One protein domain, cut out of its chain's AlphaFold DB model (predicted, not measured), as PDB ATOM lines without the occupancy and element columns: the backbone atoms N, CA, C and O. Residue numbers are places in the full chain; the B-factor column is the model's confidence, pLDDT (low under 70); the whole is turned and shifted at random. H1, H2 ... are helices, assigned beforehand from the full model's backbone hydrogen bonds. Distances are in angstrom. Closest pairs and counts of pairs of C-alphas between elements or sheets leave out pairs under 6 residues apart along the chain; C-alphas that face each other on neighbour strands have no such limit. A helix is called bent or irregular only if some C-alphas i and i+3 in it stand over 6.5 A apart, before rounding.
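Overview. This is residues 75 to 167 of the 295 residues of the protein "Acyltransferase" of Bacillus piezotolerans (UniProt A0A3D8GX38). Two long helices, H1a and H3, run side by side in opposite ways and make a narrow rod; at one end of it H1b, the second arm of the bent helix H1, runs on into a loosely built head with the short helix H2 and the loop of residues 122 to 142. The printed part has 93 residues with three named helices, H1, H2 and H3 in that order along the chain, and no named strand; the class is all helix. The whole is loose, with a radius of gyration of the C-alphas of 16.9 A, and spans 54 by 21 by 17 A.

Arrangement. By its hydrogen bonds H1, residues 76 to 109, was assigned as one helix, but it is bent: C-alphas 96 and 99 are 6.6 A apart. Its arms H1a, residues 76 to 96, and H1b, residues 99 to 109, stand at a shallow tilt of 34 degrees, only just short of steep. H1b touches H2, residues 117 to 121; their closest C-alphas, those of Tyr 104 and Phe 117, are 6.7 A apart. H1a and H2 are apart. H3, residues 143 to 164, touches H1a with its residues 145 to 155 alone, at a shallow tilt of 15 degrees, opposite ways; their closest C-alphas, those of Leu 87 and Leu 148, are 5.6 A apart. H1b and H3 are close but not clearly touching, their closest C-alphas being those of Thr 99 and Leu 143, 6.6 A apart. H2 and H3 are apart. Every O i to N i+4 pair is within hydrogen-bond range in H1b and H2, against 15 of 17 in H1a and 13 of 18 in H3.

Along the chain. H1a begins at C-alpha 76, at (277.061, -48.222, 29.868), and is 29.0 A long from first to last C-alpha. H1b is 15.2 A long and ends at C-alpha 109, at (292.100, -11.411, 7.729). H2 has five residues, Phe 117 to Met 121. H3 is 33.7 A long and ends at C-alpha 164, at (282.608, -47.242, 40.993). It is irregular, with C-alphas 144 and 147 7.4 A apart, and has a kink of 42 degrees near residue 158.

Size, cuts and confidence. The two C-alphas farthest apart, those of Ser 115 and Ile 165, are 54.5 A apart. The C-alphas of Pro 75 and Ala 167, the first and last printed residues, are 15.4 A apart. The link from H1 to H2 is short, with 7 residues; the link from H2 to H3, residues 122 to 142, is long. The printed part has no cut. The mean pLDDT of the printed part is 93.1, and no printed residue is under 70 in this model.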
ATOM      1  N   PRO A  75     272.284 -48.950  30.275       87.94
ATOM      2  CA  PRO A  75     273.528 -49.701  30.205       87.94
ATOM      3  C   PRO A  75     274.663 -48.831  29.657       87.94
ATOM      4  O   PRO A  75     274.479 -48.068  28.706       87.94
ATOM      5  N   VAL A  76     275.864 -49.013  30.201       87.94
ATOM      6  CA  VAL A  76     277.061 -48.222  29.868       87.94
ATOM      7  C   VAL A  76     277.324 -48.174  28.358       87.94
ATOM      8  O   VAL A  76     277.603 -47.110  27.812       87.94
ATOM      9  N   LYS A  77     277.190 -49.310  27.660       90.06
ATOM     10  CA  LYS A  77     277.395 -49.393  26.204       90.06
ATOM     11  C   LYS A  77     276.405 -48.512  25.433       90.06
ATOM     12  O   LYS A  77     276.794 -47.843  24.481       90.06
ATOM     13  N   SER A  78     275.141 -48.478  25.866       89.94
ATOM     14  CA  SER A  78     274.114 -47.623  25.262       89.94
ATOM     15  C   SER A  78     274.397 -46.145  25.514       89.94
ATOM     16  O   SER A  78     274.227 -45.338  24.604       89.94
ATOM     17  N   TYR A  79     274.847 -45.799  26.722       88.75
ATOM     18  CA  TYR A  79     275.228 -44.434  27.081       88.75
ATOM     19  C   TYR A  79     276.387 -43.920  26.211       88.75
ATOM     20  O   TYR A  79     276.286 -42.851  25.615       88.75
ATOM     21  N   VAL A  80     277.457 -44.708  26.062       91.25
ATOM     22  CA  VAL A  80     278.613 -44.334  25.229       91.25
ATOM     23  C   VAL A  80     278.222 -44.194  23.756       91.25
ATOM     24  O   VAL A  80     278.585 -43.203  23.123       91.25
ATOM     25  N   LYS A  81     277.442 -45.140  23.211       92.69
ATOM     26  CA  LYS A  81     276.973 -45.079  21.817       92.69
ATOM     27  C   LYS A  81     276.165 -43.808  21.549       92.69
ATOM     28  O   LYS A  81     276.388 -43.135  20.548       92.69
ATOM     29  N   GLU A  82     275.255 -43.462  22.454       90.56
ATOM     30  CA  GLU A  82     274.465 -42.237  22.344       90.56
ATOM     31  C   GLU A  82     275.351 -40.988  22.380       90.56
ATOM     32  O   GLU A  82     275.192 -40.106  21.535       90.56
ATOM     33  N   ARG A  83     276.315 -40.920  23.306       91.62
ATOM     34  CA  ARG A  83     277.253 -39.793  23.403       91.62
ATOM     35  C   ARG A  83     278.080 -39.623  22.132       91.62
ATOM     36  O   ARG A  83     278.161 -38.509  21.629       91.62
ATOM     37  N   LEU A  84     278.599 -40.709  21.562       93.81
ATOM     38  CA  LEU A  84     279.307 -40.669  20.278       93.81
ATOM     39  C   LEU A  84     278.406 -40.179  19.139       93.81
ATOM     40  O   LEU A  84     278.814 -39.315  18.372       93.81
ATOM     41  N   SER A  85     277.165 -40.665  19.060       94.25
ATOM     42  CA  SER A  85     276.239 -40.234  18.004       94.25
ATOM     43  C   SER A  85     275.823 -38.763  18.121       94.25
ATOM     44  O   SER A  85     275.656 -38.093  17.110       94.25
ATOM     45  N   ARG A  86     275.674 -38.245  19.348       92.31
ATOM     46  CA  ARG A  86     275.191 -36.880  19.610       92.31
ATOM     47  C   ARG A  86     276.298 -35.833  19.705       92.31
ATOM     48  O   ARG A  86     275.993 -34.656  19.581       92.31
ATOM     49  N   LEU A  87     277.539 -36.234  19.984       94.25
ATOM     50  CA  LEU A  87     278.680 -35.320  20.132       94.25
ATOM     51  C   LEU A  87     279.740 -35.566  19.060       94.25
ATOM     52  O   LEU A  87     280.170 -34.623  18.412       94.25
ATOM     53  N   GLY A  88     280.123 -36.825  18.840       93.81
ATOM     54  CA  GLY A  88     281.173 -37.189  17.887       93.81
ATOM     55  C   GLY A  88     280.783 -36.915  16.436       93.81
ATOM     56  O   GLY A  88     281.546 -36.275  15.722       93.81
ATOM     57  N   ILE A  89     279.587 -37.335  16.005       94.62
ATOM     58  CA  ILE A  89     279.131 -37.084  14.624       94.62
ATOM     59  C   ILE A  89     279.011 -35.571  14.347       94.62
ATOM     60  O   ILE A  89     279.608 -35.120  13.369       94.62
ATOM     61  N   PRO A  90     278.337 -34.759  15.193       94.56
ATOM     62  CA  PRO A  90     278.304 -33.309  14.989       94.56
ATOM     63  C   PRO A  90     279.680 -32.642  15.048       94.56
ATOM     64  O   PRO A  90     279.916 -31.701  14.300       94.56
ATOM     65  N   LEU A  91     280.595 -33.131  15.894       95.38
ATOM     66  CA  LEU A  91     281.966 -32.622  15.946       95.38
ATOM     67  C   LEU A  91     282.708 -32.885  14.633       95.38
ATOM     68  O   LEU A  91     283.285 -31.955  14.085       95.38
ATOM     69  N   LEU A  92     282.666 -34.113  14.105       95.31
ATOM     70  CA  LEU A  92     283.309 -34.448  12.829       95.31
ATOM     71  C   LEU A  92     282.743 -33.614  11.680       95.31
ATOM     72  O   LEU A  92     283.500 -33.072  10.881       95.31
ATOM     73  N   PHE A  93     281.417 -33.466  11.630       95.62
ATOM     74  CA  PHE A  93     280.776 -32.577  10.667       95.62
ATOM     75  C   PHE A  93     281.271 -31.135  10.830       95.62
ATOM     76  O   PHE A  93     281.638 -30.490   9.855       95.62
ATOM     77  N   GLY A  94     281.347 -30.646  12.065       95.12
ATOM     78  CA  GLY A  94     281.865 -29.322  12.377       95.12
ATOM     79  C   GLY A  94     283.298 -29.101  11.898       95.12
ATOM     80  O   GLY A  94     283.556 -28.108  11.230       95.12
ATOM     81  N   VAL A  95     284.194 -30.051  12.175       95.25
ATOM     82  CA  VAL A  95     285.619 -30.007  11.795       95.25
ATOM     83  C   VAL A  95     285.826 -30.062  10.279       95.25
ATOM     84  O   VAL A  95     286.799 -29.517   9.767       95.25
ATOM     85  N   VAL A  96     284.953 -30.748   9.538       94.31
ATOM     86  CA  VAL A  96     285.123 -30.921   8.085       94.31
ATOM     87  C   VAL A  96     284.357 -29.873   7.283       94.31
ATOM     88  O   VAL A  96     284.781 -29.522   6.188       94.31
ATOM     89  N   VAL A  97     283.235 -29.370   7.801       94.62
ATOM     90  CA  VAL A  97     282.307 -28.516   7.039       94.62
ATOM     91  C   VAL A  97     282.223 -27.100   7.600       94.62
ATOM     92  O   VAL A  97     282.185 -26.147   6.827       94.62
ATOM     93  N   LEU A  98     282.192 -26.933   8.926       94.69
ATOM     94  CA  LEU A  98     281.936 -25.627   9.546       94.69
ATOM     95  C   LEU A  98     283.211 -24.843   9.863       94.69
ATOM     96  O   LEU A  98     283.194 -23.616   9.780       94.69
ATOM     97  N   THR A  99     284.298 -25.508  10.248       94.81
ATOM     98  CA  THR A  99     285.564 -24.841  10.575       94.81
ATOM     99  C   THR A  99     286.382 -24.382   9.369       94.81
ATOM    100  O   THR A  99     286.965 -23.310   9.502       94.81
ATOM    101  N   PRO A 100     286.427 -25.058   8.197       95.62
ATOM    102  CA  PRO A 100     287.238 -24.559   7.086       95.62
ATOM    103  C   PRO A 100     286.881 -23.132   6.644       95.62
ATOM    104  O   PRO A 100     287.802 -22.339   6.478       95.62
ATOM    105  N   PRO A 101     285.593 -22.736   6.521       95.56
ATOM    106  CA  PRO A 101     285.244 -21.344   6.228       95.56
ATOM    107  C   PRO A 101     285.723 -20.346   7.292       95.56
ATOM    108  O   PRO A 101     286.050 -19.214   6.950       95.56
ATOM    109  N   GLN A 102     285.767 -20.752   8.567       95.00
ATOM    110  CA  GLN A 102     286.235 -19.903   9.669       95.00
ATOM    111  C   GLN A 102     287.751 -19.702   9.606       95.00
ATOM    112  O   GLN A 102     288.200 -18.561   9.639       95.00
ATOM    113  N   VAL A 103     288.517 -20.788   9.447       96.00
ATOM    114  CA  VAL A 103     289.982 -20.713   9.312       96.00
ATOM    115  C   VAL A 103     290.357 -19.954   8.041       96.00
ATOM    116  O   VAL A 103     291.229 -19.104   8.080       96.00
ATOM    117  N   TYR A 104     289.644 -20.169   6.933       96.06
ATOM    118  CA  TYR A 104     289.854 -19.390   5.713       96.06
ATOM    119  C   TYR A 104     289.654 -17.885   5.946       96.06
ATOM    120  O   TYR A 104     290.507 -17.090   5.567       96.06
ATOM    121  N   ALA A 105     288.543 -17.486   6.576       95.44
ATOM    122  CA  ALA A 105     288.271 -16.077   6.863       95.44
ATOM    123  C   ALA A 105     289.347 -15.451   7.767       95.44
ATOM    124  O   ALA A 105     289.744 -14.309   7.543       95.44
ATOM    125  N   GLU A 106     289.842 -16.207   8.747       95.25
ATOM    126  CA  GLU A 106     290.977 -15.815   9.580       95.25
ATOM    127  C   GLU A 106     292.265 -15.665   8.770       95.25
ATOM    128  O   GLU A 106     292.888 -14.611   8.830       95.25
ATOM    129  N   SER A 107     292.631 -16.657   7.951       94.81
ATOM    130  CA  SER A 107     293.844 -16.607   7.130       94.81
ATOM    131  C   SER A 107     293.838 -15.426   6.157       94.81
ATOM    132  O   SER A 107     294.876 -14.793   5.974       94.81
ATOM    133  N   ILE A 108     292.683 -15.081   5.570       95.50
ATOM    134  CA  ILE A 108     292.537 -13.851   4.775       95.50
ATOM    135  C   ILE A 108     292.728 -12.615   5.665       95.50
ATOM    136  O   ILE A 108     293.505 -11.721   5.331       95.50
ATOM    137  N   SER A 109     292.037 -12.555   6.810       94.06
ATOM    138  CA  SER A 109     292.100 -11.411   7.729       94.06
ATOM    139  C   SER A 109     293.507 -11.170   8.285       94.06
ATOM    140  O   SER A 109     293.850 -10.031   8.586       94.06
ATOM    141  N   HIS A 110     294.302 -12.226   8.447       93.81
ATOM    142  CA  HIS A 110     295.665 -12.189   8.985       93.81
ATOM    143  C   HIS A 110     296.731 -12.168   7.881       93.81
ATOM    144  O   HIS A 110     297.918 -12.250   8.183       93.81
ATOM    145  N   GLN A 111     296.328 -12.035   6.611       93.31
ATOM    146  CA  GLN A 111     297.226 -11.963   5.446       93.31
ATOM    147  C   GLN A 111     298.120 -13.206   5.266       93.31
ATOM    148  O   GLN A 111     299.212 -13.129   4.708       93.31
ATOM    149  N   GLN A 112     297.653 -14.367   5.726       93.62
ATOM    150  CA  GLN A 112     298.335 -15.662   5.601       93.62
ATOM    151  C   GLN A 112     297.928 -16.424   4.335       93.62
ATOM    152  O   GLN A 112     298.585 -17.384   3.936       93.62
ATOM    153  N   PHE A 113     296.820 -16.021   3.718       94.44
ATOM    154  CA  PHE A 113     296.305 -16.596   2.485       94.44
ATOM    155  C   PHE A 113     295.631 -15.494   1.661       94.44
ATOM    156  O   PHE A 113     295.062 -14.564   2.226       94.44
ATOM    157  N   ASP A 114     295.688 -15.587   0.334       94.00
ATOM    158  CA  ASP A 114     295.213 -14.540  -0.585       94.00
ATOM    159  C   ASP A 114     294.387 -15.081  -1.769       94.00
ATOM    160  O   ASP A 114     293.941 -14.322  -2.630       94.00
ATOM    161  N   SER A 115     294.152 -16.396  -1.814       95.12
ATOM    162  CA  SER A 115     293.428 -17.059  -2.901       95.12
ATOM    163  C   SER A 115     291.982 -17.406  -2.527       95.12
ATOM    164  O   SER A 115     291.491 -17.085  -1.451       95.12
ATOM    165  N   SER A 116     291.275 -18.081  -3.435       96.19
ATOM    166  CA  SER A 116     289.878 -18.486  -3.245       96.19
ATOM    167  C   SER A 116     289.699 -19.560  -2.163       96.19
ATOM    168  O   SER A 116     290.581 -20.387  -1.928       96.19
ATOM    169  N   PHE A 117     288.496 -19.639  -1.588       96.25
ATOM    170  CA  PHE A 117     288.129 -20.693  -0.633       96.25
ATOM    171  C   PHE A 117     288.350 -22.115  -1.183       96.25
ATOM    172  O   PHE A 117     288.799 -23.001  -0.460       96.25
ATOM    173  N   LEU A 118     288.080 -22.349  -2.473       96.19
ATOM    174  CA  LEU A 118     288.315 -23.660  -3.090       96.19
ATOM    175  C   LEU A 118     289.805 -24.020  -3.130       96.19
ATOM    176  O   LEU A 118     290.146 -25.180  -2.913       96.19
ATOM    177  N   ALA A 119     290.681 -23.038  -3.359       95.50
ATOM    178  CA  ALA A 119     292.122 -23.246  -3.254       95.50
ATOM    179  C   ALA A 119     292.517 -23.552  -1.802       95.50
ATOM    180  O   ALA A 119     293.241 -24.515  -1.556       95.50
ATOM    181  N   PHE A 120     291.964 -22.813  -0.832       95.81
ATOM    182  CA  PHE A 120     292.217 -23.036   0.594       95.81
ATOM    183  C   PHE A 120     291.852 -24.451   1.059       95.81
ATOM    184  O   PHE A 120     292.571 -25.034   1.866       95.81
ATOM    185  N   MET A 121     290.788 -25.056   0.519       95.94
ATOM    186  CA  MET A 121     290.413 -26.434   0.866       95.94
ATOM    187  C   MET A 121     291.524 -27.455   0.579       95.94
ATOM    188  O   MET A 121     291.632 -28.444   1.305       95.94
ATOM    189  N   GLY A 122     292.387 -27.206  -0.415       94.69
ATOM    190  CA  GLY A 122     293.584 -28.017  -0.667       94.69
ATOM    191  C   GLY A 122     294.666 -27.880   0.414       94.69
ATOM    192  O   GLY A 122     295.488 -28.777   0.571       94.69
ATOM    193  N   HIS A 123     294.637 -26.795   1.189       94.06
ATOM    194  CA  HIS A 123     295.571 -26.498   2.276       94.06
ATOM    195  C   HIS A 123     294.979 -26.721   3.673       94.06
ATOM    196  O   HIS A 123     295.709 -26.632   4.659       94.06
ATOM    197  N   TYR A 124     293.680 -27.015   3.788       94.81
ATOM    198  CA  TYR A 124     292.996 -27.082   5.082       94.81
ATOM    199  C   TYR A 124     293.594 -28.128   6.037       94.81
ATOM    200  O   TYR A 124     293.649 -27.915   7.242       94.81
ATOM    201  N   PHE A 125     294.085 -29.249   5.509       95.44
ATOM    202  CA  PHE A 125     294.697 -30.309   6.316       95.44
ATOM    203  C   PHE A 125     296.201 -30.095   6.588       95.44
ATOM    204  O   PHE A 125     296.855 -30.983   7.135       95.44
ATOM    205  N   ASN A 126     296.760 -28.932   6.232       94.69
ATOM    206  CA  ASN A 126     298.173 -28.625   6.444       94.69
ATOM    207  C   ASN A 126     298.424 -28.167   7.880       94.69
ATOM    208  O   ASN A 126     298.139 -27.024   8.230       94.69
ATOM    209  N   GLY A 127     299.001 -29.058   8.687       93.88
ATOM    210  CA  GLY A 127     299.426 -28.761  10.055       93.88
ATOM    211  C   GLY A 127     298.261 -28.566  11.038       93.88
ATOM    212  O   GLY A 127     297.169 -28.156  10.647       93.88
ATOM    213  N   PRO A 128     298.453 -28.877  12.329       94.12
ATOM    214  CA  PRO A 128     297.420 -28.662  13.335       94.12
ATOM    215  C   PRO A 128     297.225 -27.166  13.594       94.12
ATOM    216  O   PRO A 128     298.188 -26.442  13.830       94.12
ATOM    217  N   TYR A 129     295.973 -26.720  13.617       92.50
ATOM    218  CA  TYR A 129     295.627 -25.400  14.133       92.50
ATOM    219  C   TYR A 129     295.779 -25.415  15.658       92.50
ATOM    220  O   TYR A 129     295.072 -26.167  16.342       92.50
ATOM    221  N   LEU A 130     296.708 -24.617  16.183       89.88
ATOM    222  CA  LEU A 130     297.021 -24.564  17.616       89.88
ATOM    223  C   LEU A 130     296.620 -23.236  18.257       89.88
ATOM    224  O   LEU A 130     296.100 -23.248  19.367       89.88
ATOM    225  N   ASP A 131     296.776 -22.130  17.532       87.69
ATOM    226  CA  ASP A 131     296.551 -20.779  18.035       87.69
ATOM    227  C   ASP A 131     295.905 -19.892  16.967       87.69
ATOM    228  O   ASP A 131     295.994 -20.170  15.770       87.69
ATOM    229  N   ILE A 132     295.265 -18.810  17.420       89.44
ATOM    230  CA  ILE A 132     294.749 -17.747  16.551       89.44
ATOM    231  C   ILE A 132     295.919 -17.104  15.791       89.44
ATOM    232  O   ILE A 132     296.875 -16.646  16.417       89.44
ATOM    233  N   GLY A 133     295.833 -17.053  14.465       85.25
ATOM    234  CA  GLY A 133     296.897 -16.580  13.582       85.25
ATOM    235  C   GLY A 133     298.100 -17.524  13.502       85.25
ATOM    236  O   GLY A 133     299.184 -17.100  13.109       85.25
ATOM    237  N   GLY A 134     297.950 -18.792  13.895       87.62
ATOM    238  CA  GLY A 134     298.992 -19.808  13.739       87.62
ATOM    239  C   GLY A 134     299.199 -20.246  12.282       87.62
ATOM    240  O   GLY A 134     298.408 -19.927  11.402       87.62
ATOM    241  N   GLU A 135     300.264 -21.011  12.024       87.12
ATOM    242  CA  GLU A 135     300.604 -21.487  10.667       87.12
ATOM    243  C   GLU A 135     299.786 -22.711  10.212       87.12
ATOM    244  O   GLU A 135     299.706 -23.009   9.020       87.12
ATOM    245  N   GLY A 136     299.219 -23.469  11.156       91.94
ATOM    246  CA  GLY A 136     298.474 -24.691  10.863       91.94
ATOM    247  C   GLY A 136     296.993 -24.430  10.593       91.94
ATOM    248  O   GLY A 136     296.328 -23.743  11.363       91.94
ATOM    249  N   ASN A 137     296.450 -25.052   9.546       94.12
ATOM    250  CA  ASN A 137     295.068 -24.830   9.109       94.12
ATOM    251  C   ASN A 137     294.069 -25.836   9.704       94.12
ATOM    252  O   ASN A 137     292.864 -25.571   9.760       94.12
ATOM    253  N   PHE A 138     294.538 -27.009  10.136       95.38
ATOM    254  CA  PHE A 138     293.644 -28.102  10.497       95.38
ATOM    255  C   PHE A 138     293.082 -27.928  11.910       95.38
ATOM    256  O   PHE A 138     293.665 -28.378  12.900       95.38
ATOM    257  N   ALA A 139     291.899 -27.318  12.002       93.12
ATOM    258  CA  ALA A 139     291.153 -27.108  13.243       93.12
ATOM    259  C   ALA A 139     290.471 -28.382  13.771       93.12
ATOM    260  O   ALA A 139     289.251 -28.449  13.924       93.12
ATOM    261  N   PHE A 140     291.271 -29.394  14.113       89.69
ATOM    262  CA  PHE A 140     290.812 -30.709  14.578       89.69
ATOM    263  C   PHE A 140     289.951 -30.668  15.854       89.69
ATOM    264  O   PHE A 140     289.134 -31.560  16.085       89.69
ATOM    265  N   VAL A 141     290.114 -29.628  16.680       85.81
ATOM    266  CA  VAL A 141     289.326 -29.395  17.904       85.81
ATOM    267  C   VAL A 141     287.947 -28.787  17.593       85.81
ATOM    268  O   VAL A 141     287.054 -28.801  18.441       85.81
ATOM    269  N   GLY A 142     287.734 -28.304  16.367       84.44
ATOM    270  CA  GLY A 142     286.456 -27.761  15.915       84.44
ATOM    271  C   GLY A 142     286.250 -26.271  16.215       84.44
ATOM    272  O   GLY A 142     285.102 -25.829  16.217       84.44
ATOM    273  N   LEU A 143     287.316 -25.505  16.495       89.94
ATOM    274  CA  LEU A 143     287.255 -24.098  16.935       89.94
ATOM    275  C   LEU A 143     286.221 -23.917  18.059       89.94
ATOM    276  O   LEU A 143     286.369 -24.498  19.132       89.94
ATOM    277  N   HIS A 144     285.124 -23.195  17.811       91.19
ATOM    278  CA  HIS A 144     284.033 -22.969  18.767       91.19
ATOM    279  C   HIS A 144     283.322 -24.254  19.243       91.19
ATOM    280  O   HIS A 144     282.601 -24.228  20.241       91.19
ATOM    281  N   LEU A 145     283.524 -25.390  18.565       93.00
ATOM    282  CA  LEU A 145     282.948 -26.692  18.916       93.00
ATOM    283  C   LEU A 145     283.789 -27.500  19.909       93.00
ATOM    284  O   LEU A 145     283.383 -28.605  20.277       93.00
ATOM    285  N   TRP A 146     284.907 -26.956  20.396       94.50
ATOM    286  CA  TRP A 146     285.807 -27.621  21.347       94.50
ATOM    287  C   TRP A 146     285.081 -28.228  22.557       94.50
ATOM    288  O   TRP A 146     285.464 -29.287  23.059       94.50
ATOM    289  N   TYR A 147     283.985 -27.603  22.999       95.25
ATOM    290  CA  TYR A 147     283.135 -28.099  24.077       95.25
ATOM    291  C   TYR A 147     282.643 -29.536  23.843       95.25
ATOM    292  O   TYR A 147     282.618 -30.337  24.777       95.25
ATOM    293  N   LEU A 148     282.277 -29.887  22.603       95.00
ATOM    294  CA  LEU A 148     281.798 -31.225  22.240       95.00
ATOM    295  C   LEU A 148     282.915 -32.255  22.404       95.00
ATOM    296  O   LEU A 148     282.675 -33.326  22.967       95.00
ATOM    297  N   LEU A 149     284.126 -31.918  21.947       95.31
ATOM    298  CA  LEU A 149     285.300 -32.774  22.083       95.31
ATOM    299  C   LEU A 149     285.645 -32.985  23.558       95.31
ATOM    300  O   LEU A 149     285.748 -34.126  24.006       95.31
ATOM    301  N   VAL A 150     285.754 -31.904  24.333       95.94
ATOM    302  CA  VAL A 150     286.090 -31.982  25.760       95.94
ATOM    303  C   VAL A 150     285.027 -32.764  26.530       95.94
ATOM    304  O   VAL A 150     285.361 -33.617  27.351       95.94
ATOM    305  N   LEU A 151     283.740 -32.566  26.232       95.31
ATOM    306  CA  LEU A 151     282.666 -33.331  26.863       95.31
ATOM    307  C   LEU A 151     282.720 -34.825  26.503       95.31
ATOM    308  O   LEU A 151     282.408 -35.680  27.342       95.31
ATOM    309  N   LEU A 152     283.121 -35.159  25.274       95.25
ATOM    310  CA  LEU A 152     283.334 -36.539  24.856       95.25
ATOM    311  C   LEU A 152     284.527 -37.161  25.599       95.25
ATOM    312  O   LEU A 152     284.395 -38.255  26.146       95.25
ATOM    313  N   VAL A 153     285.648 -36.444  25.712       95.69
ATOM    314  CA  VAL A 153     286.816 -36.870  26.502       95.69
ATOM    315  C   VAL A 153     286.428 -37.089  27.964       95.69
ATOM    316  O   VAL A 153     286.661 -38.169  28.509       95.69
ATOM    317  N   PHE A 154     285.746 -36.125  28.591       96.06
ATOM    318  CA  PHE A 154     285.267 -36.252  29.968       96.06
ATOM    319  C   PHE A 154     284.349 -37.453  30.137       96.06
ATOM    320  O   PHE A 154     284.468 -38.170  31.127       96.06
ATOM    321  N   THR A 155     283.476 -37.727  29.168       92.25
ATOM    322  CA  THR A 155     282.600 -38.905  29.187       92.25
ATOM    323  C   THR A 155     283.395 -40.206  29.312       92.25
ATOM    324  O   THR A 155     283.003 -41.076  30.090       92.25
ATOM    325  N   PHE A 156     284.506 -40.348  28.585       94.00
ATOM    326  CA  PHE A 156     285.349 -41.543  28.652       94.00
ATOM    327  C   PHE A 156     286.201 -41.590  29.923       94.00
ATOM    328  O   PHE A 156     286.213 -42.614  30.608       94.00
ATOM    329  N   VAL A 157     286.849 -40.477  30.278       95.19
ATOM    330  CA  VAL A 157     287.726 -40.371  31.459       95.19
ATOM    331  C   VAL A 157     286.956 -40.611  32.759       95.19
ATOM    332  O   VAL A 157     287.437 -41.293  33.662       95.19
ATOM    333  N   THR A 158     285.729 -40.097  32.862       94.81
ATOM    334  CA  THR A 158     284.904 -40.222  34.076       94.81
ATOM    335  C   THR A 158     284.101 -41.520  34.145       94.81
ATOM    336  O   THR A 158     283.591 -41.871  35.208       94.81
ATOM    337  N   LEU A 159     284.029 -42.292  33.056       93.06
ATOM    338  CA  LEU A 159     283.301 -43.560  32.997       93.06
ATOM    339  C   LEU A 159     283.686 -44.560  34.108       93.06
ATOM    340  O   LEU A 159     282.776 -45.059  34.779       93.06
ATOM    341  N   PRO A 160     284.978 -44.892  34.343       92.75
ATOM    342  CA  PRO A 160     285.353 -45.816  35.414       92.75
ATOM    343  C   PRO A 160     284.979 -45.275  36.796       92.75
ATOM    344  O   PRO A 160     284.527 -46.036  37.652       92.75
ATOM    345  N   LEU A 161     285.110 -43.961  36.994       92.94
ATOM    346  CA  LEU A 161     284.758 -43.294  38.241       92.94
ATOM    347  C   LEU A 161     283.253 -43.403  38.519       92.94
ATOM    348  O   LEU A 161     282.869 -43.839  39.598       92.94
ATOM    349  N   PHE A 162     282.404 -43.096  37.536       92.25
ATOM    350  CA  PHE A 162     280.945 -43.150  37.678       92.25
ATOM    351  C   PHE A 162     280.403 -44.568  37.873       92.25
ATOM    352  O   PHE A 162     279.382 -44.747  38.535       92.25
ATOM    353  N   LYS A 163     281.083 -45.592  37.339       90.06
ATOM    354  CA  LYS A 163     280.741 -46.995  37.632       90.06
ATOM    355  C   LYS A 163     281.037 -47.371  39.083       90.06
ATOM    356  O   LYS A 163     280.253 -48.094  39.685       90.06
ATOM    357  N   ARG A 164     282.175 -46.922  39.621       90.81
ATOM    358  CA  ARG A 164     282.608 -47.242  40.993       90.81
ATOM    359  C   ARG A 164     281.844 -46.435  42.039       90.81
ATOM    360  O   ARG A 164     281.541 -46.948  43.108       90.81
ATOM    361  N   ILE A 165     281.543 -45.177  41.727       89.75
ATOM    362  CA  ILE A 165     280.910 -44.227  42.637       89.75
ATOM    363  C   ILE A 165     279.697 -43.625  41.912       89.75
ATOM    364  O   ILE A 165     279.804 -42.577  41.282       89.75
ATOM    365  N   PRO A 166     278.521 -44.271  41.949       86.56
ATOM    366  CA  PRO A 166     277.324 -43.693  41.353       86.56
ATOM    367  C   PRO A 166     276.861 -42.466  42.150       86.56
ATOM    368  O   PRO A 166     276.976 -42.419  43.379       86.56
ATOM    369  N   ALA A 167     276.299 -41.465  41.465       84.88
ATOM    370  CA  ALA A 167     275.734 -40.302  42.149       84.88
ATOM    371  C   ALA A 167     274.564 -40.704  43.069       84.88
ATOM    372  O   ALA A 167     273.624 -41.384  42.655       84.88
TER     373      ALA A 167